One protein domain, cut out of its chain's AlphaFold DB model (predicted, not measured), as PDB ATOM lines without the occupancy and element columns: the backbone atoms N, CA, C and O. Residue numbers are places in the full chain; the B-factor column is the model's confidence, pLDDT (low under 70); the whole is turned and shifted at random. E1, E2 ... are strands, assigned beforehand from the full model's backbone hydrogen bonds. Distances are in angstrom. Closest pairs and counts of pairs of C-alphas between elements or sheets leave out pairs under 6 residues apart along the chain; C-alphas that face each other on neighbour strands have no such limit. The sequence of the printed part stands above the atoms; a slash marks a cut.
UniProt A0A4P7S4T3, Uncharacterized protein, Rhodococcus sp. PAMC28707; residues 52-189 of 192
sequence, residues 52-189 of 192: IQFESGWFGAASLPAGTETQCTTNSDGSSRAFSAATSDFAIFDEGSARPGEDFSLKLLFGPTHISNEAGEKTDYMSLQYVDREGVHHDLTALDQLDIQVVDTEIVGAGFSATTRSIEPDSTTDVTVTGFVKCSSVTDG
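This is residues 52 to 189 of the 192 residues of an uncharacterized protein of Rhodococcus sp. PAMC28707 (UniProt A0A4P7S4T3). Two layers of strands lie face to face with their strands crossed, a sandwich joined at its corners: E3 to E7 with E11 make one layer, and E2, E1, E10, E8 and residues 156 to 165 of E9 make the other. E9 bends from one layer into the other, and E10 runs on into E11. The printed part has 138 residues with no named helix and eleven strands, E1 to E11 in chain order, in one branched, mixed and twisted sheet; the class is all strand. It is compact, with a radius of gyration of the C-alphas of 14.7 A, and rounded, spanning 43 by 39 by 29 A.

Start at E1, residues 52 to 54, an antiparallel hairpin with E2, residues 60 to 63: N 52 and O 62 are 2.8 A apart. Next look at a meander, each strand the antiparallel neighbour of the one before: E3, residues 70 to 74, E4, 81 to 86, E5, 104 to 110, E6, 125 to 131, and E7, 137 to 142. Its hairpins have N 73 and O 82 at 2.9 A, N 83 and O 108 at 2.9 A, N 107 and O 127 at 2.8 A, and N 128 and O 140 at 2.8 A. A second meander is E8, residues 146 to 152, E9, 156 to 168, and E10, 174 to 182; its hairpins have N 149 and O 159 at 2.8 A and N 160 and O 179 at 2.8 A. E7 and E8 lie on one side of E9 and E10 on the other; E9 bends by 83 degrees at residue 165, and N 167 and O 139 of E7 are 2.8 A apart. E1 is antiparallel to E10, with N 53 and O 178 at 2.8 A. E11, residues 185 to 188, is parallel to E3, with N 74 and O 187 at 3.0 A. The closest C-alphas of E4 and E10, those of Ala 85 and Val 181, are 6.6 A apart.

Find C-alpha 52 at (185.823, 105.648, 140.614), where E1 begins. E9, the longest strand, measures 31.5 A from C-alpha 156 at (186.631, 122.355, 138.318) to C-alpha 168; E10 measures 26.0 A and E6 20.4 A. E11 ends at C-alpha 188, (188.157, 128.702, 150.576).

The C-alphas of Asp 77 and Glu 134 are the two farthest apart, at 43.5 A. The printed part has no cut. The links E4 to E5, residues 87 to 103, and E5 to E6, residues 111 to 124, are long. Mean pLDDT of the printed part is 81.5; residues 56 to 69, 92 to 96, 155 and 168 to 169 are under 70.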
ATOM      1  N   ILE A  52     184.694 106.492 140.247       83.38
ATOM      2  CA  ILE A  52     185.823 105.648 140.614       83.38
ATOM      3  C   ILE A  52     185.730 104.346 139.812       83.38
ATOM      4  O   ILE A  52     184.674 103.718 139.717       83.38
ATOM      5  N   GLN A  53     186.841 103.931 139.229       83.62
ATOM      6  CA  GLN A  53     186.983 102.711 138.454       83.62
ATOM      7  C   GLN A  53     188.123 101.888 139.045       83.62
ATOM      8  O   GLN A  53     189.223 102.394 139.251       83.62
ATOM      9  N   PHE A  54     187.869 100.607 139.299       80.19
ATOM     10  CA  PHE A  54     188.912  99.670 139.702       80.19
ATOM     11  C   PHE A  54     189.502  99.039 138.442       80.19
ATOM     12  O   PHE A  54     188.792  98.405 137.658       80.19
ATOM     13  N   GLU A  55     190.795  99.253 138.223       78.25
ATOM     14  CA  GLU A  55     191.540  98.761 137.059       78.25
ATOM     15  C   GLU A  55     192.188  97.400 137.333       78.25
ATOM     16  O   GLU A  55     192.467  96.632 136.409       78.25
ATOM     17  N   SER A  56     192.448  97.080 138.603       68.31
ATOM     18  CA  SER A  56     193.037  95.820 139.069       68.31
ATOM     19  C   SER A  56     192.601  95.523 140.514       68.31
ATOM     20  O   SER A  56     191.981  96.363 141.164       68.31
ATOM     21  N   GLY A  57     192.861  94.306 141.007       58.25
ATOM     22  CA  GLY A  57     192.517  93.880 142.376       58.25
ATOM     23  C   GLY A  57     191.024  93.610 142.627       58.25
ATOM     24  O   GLY A  57     190.691  92.729 143.413       58.25
ATOM     25  N   TRP A  58     190.127  94.278 141.898       65.25
ATOM     26  CA  TRP A  58     188.675  94.094 141.951       65.25
ATOM     27  C   TRP A  58     188.034  94.286 140.563       65.25
ATOM     28  O   TRP A  58     188.621  94.885 139.664       65.25
ATOM     29  N   PHE A  59     186.827  93.745 140.371       59.00
ATOM     30  CA  PHE A  59     186.005  93.940 139.176       59.00
ATOM     31  C   PHE A  59     184.836  94.870 139.505       59.00
ATOM     32  O   PHE A  59     183.877  94.457 140.157       59.00
ATOM     33  N   GLY A  60     184.867  96.098 138.993       61.31
ATOM     34  CA  GLY A  60     183.742  97.013 139.144       61.31
ATOM     35  C   GLY A  60     184.063  98.451 138.765       61.31
ATOM     36  O   GLY A  60     185.219  98.854 138.694       61.31
ATOM     37  N   ALA A  61     183.001  99.207 138.522       62.09
ATOM     38  CA  ALA A  61     183.000 100.655 138.399       62.09
ATOM     39  C   ALA A  61     181.986 101.173 139.420       62.09
ATOM     40  O   ALA A  61     180.876 100.636 139.478       62.09
ATOM     41  N   ALA A  62     182.339 102.195 140.189       63.72
ATOM     42  CA  ALA A  62     181.419 102.905 141.065       63.72
ATOM     43  C   ALA A  62     181.364 104.369 140.621       63.72
ATOM     44  O   ALA A  62     182.325 105.121 140.744       63.72
ATOM     45  N   SER A  63     180.235 104.798 140.069       65.50
ATOM     46  CA  SER A  63     180.002 106.202 139.719       65.50
ATOM     47  C   SER A  63     179.160 106.877 140.793       65.50
ATOM     48  O   SER A  63     178.232 106.247 141.305       65.50
ATOM     49  N   LEU A  64     179.386 108.167 141.069       56.12
ATOM     50  CA  LEU A  64     178.403 108.920 141.845       56.12
ATOM     51  C   LEU A  64     177.061 108.933 141.097       56.12
ATOM     52  O   LEU A  64     177.030 109.253 139.902       56.12
ATOM     53  N   PRO A  65     175.937 108.667 141.784       55.25
ATOM     54  CA  PRO A  65     174.621 108.969 141.250       55.25
ATOM     55  C   PRO A  65     174.533 110.448 140.862       55.25
ATOM     56  O   PRO A  65     175.058 111.327 141.557       55.25
ATOM     57  N   ALA A  66     173.847 110.736 139.757       45.03
ATOM     58  CA  ALA A  66     173.631 112.106 139.304       45.03
ATOM     59  C   ALA A  66     172.976 112.957 140.413       45.03
ATOM     60  O   ALA A  66     171.961 112.560 140.980       45.03
ATOM     61  N   GLY A  67     173.547 114.133 140.701       47.06
ATOM     62  CA  GLY A  67     173.038 115.063 141.721       47.06
ATOM     63  C   GLY A  67     173.629 114.901 143.126       47.06
ATOM     64  O   GLY A  67     173.228 115.637 144.021       47.06
ATOM     65  N   THR A  68     174.579 113.983 143.323       63.69
ATOM     66  CA  THR A  68     175.305 113.843 144.597       63.69
ATOM     67  C   THR A  68     176.289 115.001 144.785       63.69
ATOM     68  O   THR A  68     177.023 115.344 143.854       63.69
ATOM     69  N   GLU A  69     176.303 115.612 145.973       63.78
ATOM     70  CA  GLU A  69     177.224 116.704 146.292       63.78
ATOM     71  C   GLU A  69     178.665 116.204 146.406       63.78
ATOM     72  O   GLU A  69     178.981 115.241 147.100       63.78
ATOM     73  N   THR A  70     179.556 116.919 145.737       79.62
ATOM     74  CA  THR A  70     181.003 116.807 145.889       79.62
ATOM     75  C   THR A  70     181.546 118.107 146.440       79.62
ATOM     76  O   THR A  70     181.142 119.194 146.011       79.62
ATOM     77  N   GLN A  71     182.479 117.999 147.376       82.88
ATOM     78  CA  GLN A  71     183.068 119.150 148.041       82.88
ATOM     79  C   GLN A  71     184.513 119.305 147.610       82.88
ATOM     80  O   GLN A  71     185.291 118.351 147.621       82.88
ATOM     81  N   CYS A  72     184.864 120.527 147.237       87.94
ATOM     82  CA  CYS A  72     186.232 120.900 146.952       87.94
ATOM     83  C   CYS A  72     186.601 122.105 147.802       87.94
ATOM     84  O   CYS A  72     185.851 123.085 147.892       87.94
ATOM     85  N   THR A  73     187.772 122.038 148.413       87.50
ATOM     86  CA  THR A  73     188.317 123.121 149.218       87.50
ATOM     87  C   THR A  73     189.688 123.473 148.685       87.50
ATOM     88  O   THR A  73     190.523 122.598 148.475       87.50
ATOM     89  N   THR A  74     189.923 124.756 148.456       85.75
ATOM     90  CA  THR A  74     191.239 125.287 148.102       85.75
ATOM     91  C   THR A  74     191.704 126.205 149.216       85.75
ATOM     92  O   THR A  74     190.895 126.880 149.853       85.75
ATOM     93  N   ASN A  75     193.003 126.246 149.476       81.44
ATOM     94  CA  ASN A  75     193.546 127.338 150.272       81.44
ATOM     95  C   ASN A  75     193.637 128.626 149.434       81.44
ATOM     96  O   ASN A  75     193.516 128.616 148.206       81.44
ATOM     97  N   SER A  76     193.865 129.746 150.122       76.62
ATOM     98  CA  SER A  76     193.801 131.098 149.549       76.62
ATOM     99  C   SER A  76     194.842 131.373 148.460       76.62
ATOM    100  O   SER A  76     194.637 132.250 147.626       76.62
ATOM    101  N   ASP A  77     195.975 130.669 148.487       78.62
ATOM    102  CA  ASP A  77     197.049 130.792 147.494       78.62
ATOM    103  C   ASP A  77     197.017 129.679 146.429       78.62
ATOM    104  O   ASP A  77     197.839 129.679 145.514       78.62
ATOM    105  N   GLY A  78     196.060 128.749 146.528       77.88
ATOM    106  CA  GLY A  78     195.878 127.621 145.617       77.88
ATOM    107  C   GLY A  78     196.944 126.527 145.712       77.88
ATOM    108  O   GLY A  78     196.917 125.615 144.883       77.88
ATOM    109  N   SER A  79     197.872 126.609 146.673       84.88
ATOM    110  CA  SER A  79     198.975 125.654 146.837       84.88
ATOM    111  C   SER A  79     198.552 124.301 147.408       84.88
ATOM    112  O   SER A  79     199.247 123.318 147.173       84.88
ATOM    113  N   SER A  80     197.420 124.239 148.117       89.75
ATOM    114  CA  SER A  80     196.854 122.993 148.637       89.75
ATOM    115  C   SER A  80     195.365 122.912 148.345       89.75
ATOM    116  O   SER A  80     194.636 123.911 148.397       89.75
ATOM    117  N   ARG A  81     194.908 121.707 148.005       92.06
ATOM    118  CA  ARG A  81     193.512 121.456 147.652       92.06
ATOM    119  C   ARG A  81     193.043 120.130 148.201       92.06
ATOM    120  O   ARG A  81     193.772 119.145 148.164       92.06
ATOM    121  N   ALA A  82     191.803 120.110 148.658       92.50
ATOM    122  CA  ALA A  82     191.101 118.910 149.058       92.50
ATOM    123  C   ALA A  82     189.923 118.676 148.114       92.50
ATOM    124  O   ALA A  82     189.155 119.598 147.832       92.50
ATOM    125  N   PHE A  83     189.766 117.440 147.656       92.38
ATOM    126  CA  PHE A  83     188.622 116.996 146.868       92.38
ATOM    127  C   PHE A  83     187.949 115.852 147.610       92.38
ATOM    128  O   PHE A  83     188.618 114.956 148.128       92.38
ATOM    129  N   SER A  84     186.627 115.884 147.705       90.75
ATOM    130  CA  SER A  84     185.861 114.865 148.410       90.75
ATOM    131  C   SER A  84     184.582 114.519 147.663       90.75
ATOM    132  O   SER A  84     183.863 115.388 147.163       90.75
ATOM    133  N   ALA A  85     184.319 113.221 147.584       88.44
ATOM    134  CA  ALA A  85     183.151 112.644 146.942       88.44
ATOM    135  C   ALA A  85     182.706 111.438 147.761       88.44
ATOM    136  O   ALA A  85     183.512 110.548 148.010       88.44
ATOM    137  N   ALA A  86     181.442 111.407 148.167       85.75
ATOM    138  CA  ALA A  86     180.919 110.320 148.976       85.75
ATOM    139  C   ALA A  86     179.470 110.008 148.598       85.75
ATOM    140  O   ALA A  86     178.673 110.910 148.344       85.75
ATOM    141  N   THR A  87     179.134 108.723 148.570       77.00
ATOM    142  CA  THR A  87     177.755 108.213 148.527       77.00
ATOM    143  C   THR A  87     177.288 107.699 149.888       77.00
ATOM    144  O   THR A  87     176.084 107.533 150.077       77.00
ATOM    145  N   SER A  88     178.220 107.493 150.823       75.38
ATOM    146  CA  SER A  88     177.993 107.131 152.224       75.38
ATOM    147  C   SER A  88     179.057 107.797 153.103       75.38
ATOM    148  O   SER A  88     180.175 108.028 152.645       75.38
ATOM    149  N   ASP A  89     178.718 108.126 154.350       73.69
ATOM    150  CA  ASP A  89     179.651 108.702 155.326       73.69
ATOM    151  C   ASP A  89     180.388 107.646 156.168       73.69
ATOM    152  O   ASP A  89     181.312 108.009 156.896       73.69
ATOM    153  N   PHE A  90     179.996 106.367 156.049       73.94
ATOM    154  CA  PHE A  90     180.553 105.217 156.776       73.94
ATOM    155  C   PHE A  90     180.792 105.504 158.265       73.94
ATOM    156  O   PHE A  90     181.847 105.193 158.823       73.94
ATOM    157  N   ALA A  91     179.820 106.140 158.929       70.31
ATOM    158  CA  ALA A  91     179.912 106.381 160.363       70.31
ATOM    159  C   ALA A  91     180.182 105.062 161.121       70.31
ATOM    160  O   ALA A  91     179.618 104.027 160.798       70.31
ATOM    161  N   ILE A  92     181.016 105.113 162.166       53.94
ATOM    162  CA  ILE A  92     181.608 103.962 162.897       53.94
ATOM    163  C   ILE A  92     180.590 102.904 163.397       53.94
ATOM    164  O   ILE A  92     180.970 101.788 163.730       53.94
ATOM    165  N   PHE A  93     179.294 103.225 163.473       49.75
ATOM    166  CA  PHE A  93     178.237 102.285 163.883       49.75
ATOM    167  C   PHE A  93     177.420 101.702 162.711       49.75
ATOM    168  O   PHE A  93     176.556 100.860 162.947       49.75
ATOM    169  N   ASP A  94     177.730 102.115 161.480       55.38
ATOM    170  CA  ASP A  94     177.096 101.769 160.204       55.38
ATOM    171  C   ASP A  94     178.138 101.185 159.221       55.38
ATOM    172  O   ASP A  94     178.161 101.520 158.039       55.38
ATOM    173  N   GLU A  95     178.998 100.264 159.681       55.03
ATOM    174  CA  GLU A  95     179.915  99.505 158.796       55.03
ATOM    175  C   GLU A  95     179.166  98.776 157.654       55.03
ATOM    176  O   GLU A  95     179.757  98.359 156.659       55.03
ATOM    177  N   GLY A  96     177.840  98.641 157.776       59.53
ATOM    178  CA  GLY A  96     176.963  98.208 156.701       59.53
ATOM    179  C   GLY A  96     176.636  99.340 155.727       59.53
ATOM    180  O   GLY A  96     175.868 100.247 156.036       59.53
ATOM    181  N   SER A  97     177.126  99.220 154.496       70.44
ATOM    182  CA  SER A  97     176.612  99.997 153.367       70.44
ATOM    183  C   SER A  97     175.122  99.717 153.130       70.44
ATOM    184  O   SER A  97     174.678  98.565 153.118       70.44
ATOM    185  N   ALA A  98     174.342 100.775 152.883       75.00
ATOM    186  CA  ALA A  98     172.946 100.651 152.470       75.00
ATOM    187  C   ALA A  98     172.822 100.083 151.044       75.00
ATOM    188  O   ALA A  98     171.791  99.499 150.694       75.00
ATOM    189  N   ARG A  99     173.860 100.268 150.215       78.06
ATOM    190  CA  ARG A  99     173.959  99.788 148.830       78.06
ATOM    191  C   ARG A  99     175.355  99.207 148.536       78.06
ATOM    192  O   ARG A  99     176.189  99.875 147.914       78.06
ATOM    193  N   PRO A 100     175.617  97.958 148.961       79.00
ATOM    194  CA  PRO A 100     176.892  97.289 148.714       79.00
ATOM    195  C   PRO A 100     177.268  97.293 147.224       79.00
ATOM    196  O   PRO A 100     176.446  96.979 146.358       79.00
ATOM    197  N   GLY A 101     178.511  97.661 146.912       77.44
ATOM    198  CA  GLY A 101     179.026  97.829 145.552       77.44
ATOM    199  C   GLY A 101     178.757  99.195 144.907       77.44
ATOM    200  O   GLY A 101     179.245  99.428 143.801       77.44
ATOM    201  N   GLU A 102     178.007 100.082 145.566       78.62
ATOM    202  CA  GLU A 102     177.756 101.465 145.123       78.62
ATOM    203  C   GLU A 102     178.261 102.509 146.128       78.62
ATOM    204  O   GLU A 102     178.577 103.642 145.743       78.62
ATOM    205  N   ASP A 103     178.310 102.152 147.412       81.56
ATOM    206  CA  ASP A 103     178.702 103.090 148.453       81.56
ATOM    207  C   ASP A 103     180.232 103.238 148.545       81.56
ATOM    208  O   ASP A 103     180.969 102.253 148.627       81.56
ATOM    209  N   PHE A 104     180.701 104.487 148.552       85.12
ATOM    210  CA  PHE A 104     182.098 104.863 148.725       85.12
ATOM    211  C   PHE A 104     182.245 106.252 149.368       85.12
ATOM    212  O   PHE A 104     181.321 107.068 149.347       85.12
ATOM    213  N   SER A 105     183.441 106.526 149.882       89.12
ATOM    214  CA  SER A 105     183.884 107.808 150.423       89.12
ATOM    215  C   SER A 105     185.331 108.032 150.004       89.12
ATOM    216  O   SER A 105     186.222 107.262 150.355       89.12
ATOM    217  N   LEU A 106     185.563 109.064 149.199       91.75
ATOM    218  CA  LEU A 106     186.860 109.422 148.643       91.75
ATOM    219  C   LEU A 106     187.295 110.779 149.179       91.75
ATOM    220  O   LEU A 106     186.542 111.755 149.125       91.75
ATOM    221  N   LYS A 107     188.560 110.857 149.580       93.50
ATOM    222  CA  LYS A 107     189.266 112.095 149.883       93.50
ATOM    223  C   LYS A 107     190.601 112.117 149.152       93.50
ATOM    224  O   LYS A 107     191.419 111.224 149.337       93.50
ATOM    225  N   LEU A 108     190.830 113.171 148.379       94.56
ATOM    226  CA  LEU A 108     192.104 113.478 147.738       94.56
ATOM    227  C   LEU A 108     192.663 114.762 148.340       94.56
ATOM    228  O   LEU A 108     191.923 115.736 148.486       94.56
ATOM    229  N   LEU A 109     193.953 114.779 148.655       94.94
ATOM    230  CA  LEU A 109     194.686 115.983 149.025       94.94
ATOM    231  C   LEU A 109     195.833 116.181 148.041       94.94
ATOM    232  O   LEU A 109     196.689 115.310 147.901       94.94
ATOM    233  N   PHE A 110     195.840 117.343 147.401       93.75
ATOM    234  CA  PHE A 110     196.901 117.799 146.516       93.75
ATOM    235  C   PHE A 110     197.741 118.858 147.227       93.75
ATOM    236  O   PHE A 110     197.186 119.815 147.778       93.75
ATOM    237  N   GLY A 111     199.060 118.685 147.208       91.94
ATOM    238  CA  GLY A 111     200.025 119.562 147.861       91.94
ATOM    239  C   GLY A 111     199.862 119.707 149.381       91.94
ATOM    240  O   GLY A 111     200.053 120.826 149.870       91.94
ATOM    241  N   PRO A 112     199.505 118.658 150.156       92.25
ATOM    242  CA  PRO A 112     199.310 118.812 151.588       92.25
ATOM    243  C   PRO A 112     200.619 119.164 152.315       92.25
ATOM    244  O   PRO A 112     201.703 118.663 152.006       92.25
ATOM    245  N   THR A 113     200.537 120.008 153.338       88.12
ATOM    246  CA  THR A 113     201.700 120.453 154.115       88.12
ATOM    247  C   THR A 113     202.064 119.534 155.275       88.12
ATOM    248  O   THR A 113     203.229 119.542 155.684       88.12
ATOM    249  N   HIS A 114     201.102 118.758 155.788       87.44
ATOM    250  CA  HIS A 114     201.263 117.881 156.957       87.44
ATOM    251  C   HIS A 114     201.311 116.381 156.640       87.44
ATOM    252  O   HIS A 114     201.433 115.581 157.566       87.44
ATOM    253  N   ILE A 115     201.206 115.988 155.369       91.19
ATOM    254  CA  ILE A 115     201.310 114.584 154.960       91.19
ATOM    255  C   ILE A 115     202.707 114.324 154.408       91.19
ATOM    256  O   ILE A 115     203.276 115.140 153.681       91.19
ATOM    257  N   SER A 116     203.288 113.193 154.790       91.88
ATOM    258  CA  SER A 116     204.573 112.739 154.275       91.88
ATOM    259  C   SER A 116     204.572 111.226 154.107       91.88
ATOM    260  O   SER A 116     203.875 110.529 154.846       91.88
ATOM    261  N   ASN A 117     205.331 110.732 153.134       89.50
ATOM    262  CA  ASN A 117     205.533 109.299 152.923       89.50
ATOM    263  C   ASN A 117     206.481 108.693 153.974       89.50
ATOM    264  O   ASN A 117     206.970 109.382 154.874       89.50
ATOM    265  N   GLU A 118     206.776 107.396 153.850       88.38
ATOM    266  CA  GLU A 118     207.699 106.695 154.756       88.38
ATOM    267  C   GLU A 118     209.123 107.277 154.740       88.38
ATOM    268  O   GLU A 118     209.842 107.191 155.737       88.38
ATOM    269  N   ALA A 119     209.525 107.913 153.634       91.25
ATOM    270  CA  ALA A 119     210.805 108.610 153.512       91.25
ATOM    271  C   ALA A 119     210.806 110.007 154.169       91.25
ATOM    272  O   ALA A 119     211.858 110.645 154.256       91.25
ATOM    273  N   GLY A 120     209.659 110.482 154.664       91.06
ATOM    274  CA  GLY A 120     209.499 111.811 155.255       91.06
ATOM    275  C   GLY A 120     209.390 112.940 154.226       91.06
ATOM    276  O   GLY A 120     209.532 114.111 154.579       91.06
ATOM    277  N   GLU A 121     209.150 112.609 152.959       91.50
ATOM    278  CA  GLU A 121     208.945 113.572 151.881       91.50
ATOM    279  C   GLU A 121     207.471 113.967 151.815       91.50
ATOM    280  O   GLU A 121     206.583 113.128 151.972       91.50
ATOM    281  N   LYS A 122     207.196 115.252 151.567       91.19
ATOM    282  CA  LYS A 122     205.824 115.717 151.336       91.19
ATOM    283  C   LYS A 122     205.262 115.049 150.089       91.19
ATOM    284  O   LYS A 122     205.916 115.061 149.051       91.19
ATOM    285  N   THR A 123     204.046 114.534 150.197       93.69
ATOM    286  CA  THR A 123     203.392 113.811 149.110       93.69
ATOM    287  C   THR A 123     201.892 114.053 149.122       93.69
ATOM    288  O   THR A 123     201.314 114.374 150.163       93.69
ATOM    289  N   ASP A 124     201.278 113.879 147.962       95.06
ATOM    290  CA  ASP A 124     199.830 113.866 147.817       95.06
ATOM    291  C   ASP A 124     199.222 112.667 148.555       95.06
ATOM    292  O   ASP A 124     199.901 111.697 148.901       95.06
ATOM    293  N   TYR A 125     197.922 112.742 148.826       95.56
ATOM    294  CA  TYR A 125     197.225 111.742 149.626       95.56
ATOM    295  C   TYR A 125     195.884 111.361 149.019       95.56
ATOM    296  O   TYR A 125     195.104 112.222 148.609       95.56
ATOM    297  N   MET A 126     195.580 110.069 149.060       94.94
ATOM    298  CA  MET A 126     194.257 109.527 148.788       94.94
ATOM    299  C   MET A 126     193.809 108.644 149.949       94.94
ATOM    300  O   MET A 126     194.560 107.776 150.383       94.94
ATOM    301  N   SER A 127     192.557 108.818 150.371       93.62
ATOM    302  CA  SER A 127     191.794 107.872 151.188       93.62
ATOM    303  C   SER A 127     190.557 107.466 150.406       93.62
ATOM    304  O   SER A 127     189.805 108.345 149.984       93.62
ATOM    305  N   LEU A 128     190.324 106.173 150.236       90.81
ATOM    306  CA  LEU A 128     189.118 105.642 149.618       90.81
ATOM    307  C   LEU A 128     188.556 104.529 150.494       90.81
ATOM    308  O   LEU A 128     189.206 103.507 150.680       90.81
ATOM    309  N   GLN A 129     187.343 104.735 150.985       89.19
ATOM    310  CA  GLN A 129     186.548 103.722 151.669       89.19
ATOM    311  C   GLN A 129     185.444 103.258 150.732       89.19
ATOM    312  O   GLN A 129     184.848 104.088 150.037       89.19
ATOM    313  N   TYR A 130     185.159 101.966 150.690       85.69
ATOM    314  CA  TYR A 130     184.042 101.432 149.916       85.69
ATOM    315  C   TYR A 130     183.556 100.113 150.499       85.69
ATOM    316  O   TYR A 130     184.296  99.413 151.180       85.69
ATOM    317  N   VAL A 131     182.311  99.751 150.197       82.12
ATOM    318  CA  VAL A 131     181.791  98.416 150.508       82.12
ATOM    319  C   VAL A 131     181.580  97.666 149.206       82.12
ATOM    320  O   VAL A 131     180.908  98.162 148.300       82.12
ATOM    321  N   ASP A 132     182.169  96.481 149.085       80.88
ATOM    322  CA  ASP A 132     182.019  95.666 147.884       80.88
ATOM    323  C   ASP A 132     180.614  95.046 147.778       80.88
ATOM    324  O   ASP A 132     179.754  95.216 148.639       80.88
ATOM    325  N   ARG A 133     180.344  94.314 146.694       79.94
ATOM    326  CA  ARG A 133     179.029  93.677 146.480       79.94
ATOM    327  C   ARG A 133     178.706  92.568 147.479       79.94
ATOM    328  O   ARG A 133     177.542  92.186 147.585       79.94
ATOM    329  N   GLU A 134     179.713  92.019 148.146       82.00
ATOM    330  CA  GLU A 134     179.555  90.995 149.178       82.00
ATOM    331  C   GLU A 134     179.274  91.624 150.551       82.00
ATOM    332  O   GLU A 134     178.933  90.913 151.494       82.00
ATOM    333  N   GLY A 135     179.329  92.958 150.646       80.44
ATOM    334  CA  GLY A 135     179.101  93.700 151.878       80.44
ATOM    335  C   GLY A 135     180.359  93.855 152.727       80.44
ATOM    336  O   GLY A 135     180.243  94.219 153.893       80.44
ATOM    337  N   VAL A 136     181.543  93.575 152.176       82.44
ATOM    338  CA  VAL A 136     182.815  93.735 152.888       82.44
ATOM    339  C   VAL A 136     183.278  95.180 152.765       82.44
ATOM    340  O   VAL A 136     183.307  95.726 151.662       82.44
ATOM    341  N   HIS A 137     183.625  95.793 153.896       84.62
ATOM    342  CA  HIS A 137     184.208  97.128 153.941       84.62
ATOM    343  C   HIS A 137     185.690  97.080 153.577       84.62
ATOM    344  O   HIS A 137     186.419  96.197 154.029       84.62
ATOM    345  N   HIS A 138     186.121  98.046 152.770       84.50
ATOM    346  CA  HIS A 138     187.488  98.174 152.307       84.50
ATOM    347  C   HIS A 138     188.012  99.586 152.511       84.50
ATOM    348  O   HIS A 138     187.344 100.555 152.148       84.50
ATOM    349  N   ASP A 139     189.248  99.679 152.993       89.06
ATOM    350  CA  ASP A 139     189.979 100.933 153.148       89.06
ATOM    351  C   ASP A 139     191.256 100.926 152.305       89.06
ATOM    352  O   ASP A 139     192.138 100.083 152.471       89.06
ATOM    353  N   LEU A 140     191.380 101.906 151.414       89.44
ATOM    354  CA  LEU A 140     192.538 102.120 150.553       89.44
ATOM    355  C   LEU A 140     193.177 103.469 150.874       89.44
ATOM    356  O   LEU A 140     192.508 104.503 150.876       89.44
ATOM    357  N   THR A 141     194.492 103.474 151.083       92.81
ATOM    358  CA  THR A 141     195.278 104.708 151.238       92.81
ATOM    359  C   THR A 141     196.418 104.722 150.238       92.81
ATOM    360  O   THR A 141     197.169 103.757 150.180       92.81
ATOM    361  N   ALA A 142     196.585 105.796 149.467       92.88
ATOM    362  CA  ALA A 142     197.724 105.943 148.560       92.88
ATOM    363  C   ALA A 142     198.510 107.226 148.847       92.88
ATOM    364  O   ALA A 142     197.924 108.277 149.108       92.88
ATOM    365  N   LEU A 143     199.838 107.097 148.787       92.62
ATOM    366  CA  LEU A 143     200.820 108.161 148.998       92.62
ATOM    367  C   LEU A 143     201.793 108.226 147.810       92.62
ATOM    368  O   LEU A 143     201.731 109.160 147.023       92.62
ATOM    369  N   ASP A 144     202.653 107.212 147.647       87.75
ATOM    370  CA  ASP A 144     203.762 107.240 146.671       87.75
ATOM    371  C   ASP A 144     203.365 106.832 145.244       87.75
ATOM    372  O   ASP A 144     203.997 107.230 144.269       87.75
ATOM    373  N   GLN A 145     202.326 106.009 145.105       90.38
ATOM    374  CA  GLN A 145     201.796 105.563 143.814       90.38
ATOM    375  C   GLN A 145     200.457 106.242 143.542       90.38
ATOM    376  O   GLN A 145     199.439 105.576 143.354       90.38
ATOM    377  N   LEU A 146     200.467 107.573 143.577       93.06
ATOM    378  CA  LEU A 146     199.311 108.434 143.378       93.06
ATOM    379  C   LEU A 146     199.675 109.562 142.408       93.06
ATOM    380  O   LEU A 146     200.652 110.274 142.614       93.06
ATOM    381  N   ASP A 147     198.869 109.728 141.365       93.00
ATOM    382  CA  ASP A 147     198.895 110.890 140.479       93.00
ATOM    383  C   ASP A 147     197.567 111.637 140.605       93.00
ATOM    384  O   ASP A 147     196.499 111.023 140.519       93.00
ATOM    385  N   ILE A 148     197.631 112.955 140.808       91.56
ATOM    386  CA  ILE A 148     196.465 113.841 140.861       91.56
ATOM    387  C   ILE A 148     196.626 114.931 139.802       91.56
ATOM    388  O   ILE A 148     197.545 115.748 139.847       91.56
ATOM    389  N   GLN A 149     195.669 115.009 138.879       91.44
ATOM    390  CA  GLN A 149     195.567 116.098 137.912       91.44
ATOM    391  C   GLN A 149     194.417 117.023 138.289       91.44
ATOM    392  O   GLN A 149     193.246 116.729 138.045       91.44
ATOM    393  N   VAL A 150     194.769 118.186 138.826       88.06
ATOM    394  CA  VAL A 150     193.820 119.261 139.104       88.06
ATOM    395  C   VAL A 150     193.383 119.934 137.799       88.06
ATOM    396  O   VAL A 150     194.208 120.297 136.958       88.06
ATOM    397  N   VAL A 151     192.073 120.109 137.633       86.69
ATOM    398  CA  VAL A 151     191.450 120.788 136.493       86.69
ATOM    399  C   VAL A 151     190.755 122.050 137.001       86.69
ATOM    400  O   VAL A 151     189.858 121.966 137.831       86.69
ATOM    401  N   ASP A 152     191.165 123.208 136.477       80.88
ATOM    402  CA  ASP A 152     190.699 124.553 136.878       80.88
ATOM    403  C   ASP A 152     190.007 125.330 135.758       80.88
ATOM    404  O   ASP A 152     189.938 126.559 135.759       80.88
ATOM    405  N   THR A 153     189.560 124.619 134.732       78.25
ATOM    406  CA  THR A 153     188.952 125.234 133.556       78.25
ATOM    407  C   THR A 153     187.432 125.273 133.716       78.25
ATOM    408  O   THR A 153     186.912 125.554 134.791       78.25
ATOM    409  N   GLU A 154     186.686 125.011 132.646       70.81
ATOM    410  CA  GLU A 154     185.221 125.036 132.639       70.81
ATOM    411  C   GLU A 154     184.595 124.024 133.617       70.81
ATOM    412  O   GLU A 154     183.480 124.225 134.097       70.81
ATOM    413  N   ILE A 155     185.326 122.954 133.949       69.12
ATOM    414  CA  ILE A 155     184.920 121.958 134.937       69.12
ATOM    415  C   ILE A 155     185.998 121.875 136.011       69.12
ATOM    416  O   ILE A 155     187.051 121.281 135.785       69.12
ATOM    417  N   VAL A 156     185.718 122.453 137.178       84.12
ATOM    418  CA  VAL A 156     186.631 122.355 138.318       84.12
ATOM    419  C   VAL A 156     186.573 120.941 138.892       84.12
ATOM    420  O   VAL A 156     185.487 120.398 139.112       84.12
ATOM    421  N   GLY A 157     187.731 120.329 139.115       89.06
ATOM    422  CA  GLY A 157     187.810 118.967 139.626       89.06
ATOM    423  C   GLY A 157     189.227 118.423 139.724       89.06
ATOM    424  O   GLY A 157     190.201 119.141 139.508       89.06
ATOM    425  N   ALA A 158     189.328 117.134 140.027       90.75
ATOM    426  CA  ALA A 158     190.586 116.402 140.038       90.75
ATOM    427  C   ALA A 158     190.404 115.017 139.419       90.75
ATOM    428  O   ALA A 158     189.559 114.242 139.865       90.75
ATOM    429  N   GLY A 159     191.204 114.706 138.404       91.06
ATOM    430  CA  GLY A 159     191.438 113.326 137.996       91.06
ATOM    431  C   GLY A 159     192.473 112.696 138.916       91.06
ATOM    432  O   GLY A 159     193.391 113.389 139.356       91.06
ATOM    433  N   PHE A 160     192.362 111.398 139.176       92.19
ATOM    434  CA  PHE A 160     193.391 110.661 139.898       92.19
ATOM    435  C   PHE A 160     193.609 109.253 139.348       92.19
ATOM    436  O   PHE A 160     192.729 108.653 138.724       92.19
ATOM    437  N   SER A 161     194.801 108.736 139.619       92.31
ATOM    438  CA  SER A 161     195.176 107.339 139.455       92.31
ATOM    439  C   SER A 161     196.006 106.927 140.661       92.31
ATOM    440  O   SER A 161     196.980 107.601 140.988       92.31
ATOM    441  N   ALA A 162     195.652 105.822 141.303       91.75
ATOM    442  CA  ALA A 162     196.378 105.303 142.447       91.75
ATOM    443  C   ALA A 162     196.575 103.793 142.355       91.75
ATOM    444  O   ALA A 162     195.714 103.080 141.846       91.75
ATOM    445  N   THR A 163     197.691 103.296 142.877       90.12
ATOM    446  CA  THR A 163     197.886 101.869 143.151       90.12
ATOM    447  C   THR A 163     198.253 101.698 144.617       90.12
ATOM    448  O   THR A 163     199.168 102.341 145.119       90.12
ATOM    449  N   THR A 164     197.492 100.881 145.336       88.19
ATOM    450  CA  THR A 164     197.709 100.632 146.765       88.19
ATOM    451  C   THR A 164     197.148  99.276 147.176       88.19
ATOM    452  O   THR A 164     196.544  98.586 146.368       88.19
ATOM    453  N   ARG A 165     197.341  98.871 148.427       82.38
ATOM    454  CA  ARG A 165     196.744  97.664 149.001       82.38
ATOM    455  C   ARG A 165     195.584  98.034 149.908       82.38
ATOM    456  O   ARG A 165     195.583  99.109 150.506       82.38
ATOM    457  N   SER A 166     194.623  97.120 150.024       73.44
ATOM    458  CA  SER A 166     193.586  97.229 151.052       73.44
ATOM    459  C   SER A 166     194.237  97.114 152.421       73.44
ATOM    460  O   SER A 166     194.939  96.137 152.691       73.44
ATOM    461  N   ILE A 167     194.021  98.129 153.251       74.00
ATOM    462  CA  ILE A 167     194.388  98.122 154.668       74.00
ATOM    463  C   ILE A 167     193.434  97.195 155.417       74.00
ATOM    464  O   ILE A 167     193.846  96.439 156.286       74.00
ATOM    465  N   GLU A 168     192.165  97.214 155.027       67.00
ATOM    466  CA  GLU A 168     191.141  96.319 155.534       67.00
ATOM    467  C   GLU A 168     190.298  95.831 154.351       67.00
ATOM    468  O   GLU A 168     190.051  96.637 153.450       67.00
ATOM    469  N   PRO A 169     189.942  94.534 154.265       66.25
ATOM    470  CA  PRO A 169     190.606  93.418 154.941       66.25
ATOM    471  C   PRO A 169     192.068  93.297 154.471       66.25
ATOM    472  O   PRO A 169     192.354  93.598 153.312       66.25
ATOM    473  N   ASP A 170     192.975  92.837 155.345       72.69
ATOM    474  CA  ASP A 170     194.404  92.626 155.040       72.69
ATOM    475  C   ASP A 170     194.580  91.867 153.707       72.69
ATOM    476  O   ASP A 170     194.480  90.635 153.642       72.69
ATOM    477  N   SER A 171     194.838  92.601 152.623       71.44
ATOM    478  CA  SER A 171     194.952  92.050 151.274       71.44
ATOM    479  C   SER A 171     196.382  92.179 150.781       71.44
ATOM    480  O   SER A 171     196.992  93.246 150.802       71.44
ATOM    481  N   THR A 172     196.928  91.077 150.270       72.31
ATOM    482  CA  THR A 172     198.251  91.073 149.632       72.31
ATOM    483  C   THR A 172     198.206  91.498 148.166       72.31
ATOM    484  O   THR A 172     199.246  91.507 147.511       72.31
ATOM    485  N   THR A 173     197.016  91.775 147.631       79.62
ATOM    486  CA  THR A 173     196.825  92.113 146.219       79.62
ATOM    487  C   THR A 173     196.826  93.623 146.057       79.62
ATOM    488  O   THR A 173     196.071  94.318 146.737       79.62
ATOM    489  N   ASP A 174     197.654  94.116 145.139       84.19
ATOM    490  CA  ASP A 174     197.627  95.521 144.752       84.19
ATOM    491  C   ASP A 174     196.313  95.825 144.013       84.19
ATOM    492  O   ASP A 174     195.841  95.062 143.165       84.19
ATOM    493  N   VAL A 175     195.720  96.957 144.366       84.56
ATOM    494  CA  VAL A 175     194.482  97.506 143.834       84.56
ATOM    495  C   VAL A 175     194.824  98.808 143.130       84.56
ATOM    496  O   VAL A 175     195.310  99.761 143.741       84.56
ATOM    497  N   THR A 176     194.552  98.851 141.833       88.12
ATOM    498  CA  THR A 176     194.679 100.060 141.029       88.12
ATOM    499  C   THR A 176     193.308 100.695 140.856       88.12
ATOM    500  O   THR A 176     192.377 100.035 140.391       88.12
ATOM    501  N   VAL A 177     193.195 101.977 141.191       87.75
ATOM    502  CA  VAL A 177     191.978 102.778 141.036       87.75
ATOM    503  C   VAL A 177     192.246 104.015 140.194       87.75
ATOM    504  O   VAL A 177     193.262 104.685 140.358       87.75
ATOM    505  N   THR A 178     191.311 104.342 139.315       89.75
ATOM    506  CA  THR A 178     191.252 105.623 138.611       89.75
ATOM    507  C   THR A 178     189.949 106.319 138.948       89.75
ATOM    508  O   THR A 178     188.972 105.690 139.355       89.75
ATOM    509  N   GLY A 179     189.903 107.631 138.786       88.69
ATOM    510  CA  GLY A 179     188.646 108.333 138.951       88.69
ATOM    511  C   GLY A 179     188.743 109.814 138.680       88.69
ATOM    512  O   GLY A 179     189.813 110.372 138.436       88.69
ATOM    513  N   PHE A 180     187.586 110.453 138.728       88.94
ATOM    514  CA  PHE A 180     187.460 111.894 138.610       88.94
ATOM    515  C   PHE A 180     186.537 112.402 139.710       88.94
ATOM    516  O   PHE A 180     185.477 111.828 139.948       88.94
ATOM    517  N   VAL A 181     186.913 113.491 140.371       89.31
ATOM    518  CA  VAL A 181     186.043 114.248 141.272       89.31
ATOM    519  C   VAL A 181     185.707 115.560 140.589       89.31
ATOM    520  O   VAL A 181     186.546 116.452 140.498       89.31
ATOM    521  N   LYS A 182     184.470 115.693 140.113       87.94
ATOM    522  CA  LYS A 182     183.934 116.961 139.620       87.94
ATOM    523  C   LYS A 182     183.429 117.767 140.804       87.94
ATOM    524  O   LYS A 182     182.591 117.256 141.535       87.94
ATOM    525  N   CYS A 183     183.871 119.006 140.977       85.75
ATOM    526  CA  CYS A 183     183.414 119.880 142.055       85.75
ATOM    527  C   CYS A 183     182.020 120.443 141.754       85.75
ATOM    528  O   CYS A 183     181.804 121.056 140.708       85.75
ATOM    529  N   SER A 184     181.078 120.266 142.683       82.38
ATOM    530  CA  SER A 184     179.780 120.958 142.645       82.38
ATOM    531  C   SER A 184     179.889 122.399 143.159       82.38
ATOM    532  O   SER A 184     179.182 123.292 142.695       82.38
ATOM    533  N   SER A 185     180.825 122.633 144.082       79.56
ATOM    534  CA  SER A 185     181.195 123.937 144.621       79.56
ATOM    535  C   SER A 185     182.663 123.926 145.055       79.56
ATOM    536  O   SER A 185     183.240 122.864 145.308       79.56
ATOM    537  N   VAL A 186     183.273 125.109 145.111       83.25
ATOM    538  CA  VAL A 186     184.635 125.310 145.614       83.25
ATOM    539  C   VAL A 186     184.562 126.325 146.741       83.25
ATOM    540  O   VAL A 186     183.953 127.383 146.587       83.25
ATOM    541  N   THR A 187     185.162 125.984 147.874       87.31
ATOM    542  CA  THR A 187     185.217 126.845 149.057       87.31
ATOM    543  C   THR A 187     186.658 127.170 149.411       87.31
ATOM    544  O   THR A 187     187.553 126.349 149.202       87.31
ATOM    545  N   ASP A 188     186.877 128.362 149.965       85.00
ATOM    546  CA  ASP A 188     188.157 128.702 150.576       85.00
ATOM    547  C   ASP A 188     188.241 128.061 151.961       85.00
ATOM    548  O   ASP A 188     187.315 128.171 152.772       85.00
ATOM    549  N   GLY A 189     189.360 127.405 152.248       80.19
ATOM    550  CA  GLY A 189     189.588 126.727 153.516       80.19
ATOM    551  C   GLY A 189     191.015 126.856 154.036       80.19
ATOM    552  O   GLY A 189     191.850 127.546 153.442       80.19
TER     553      GLY A 189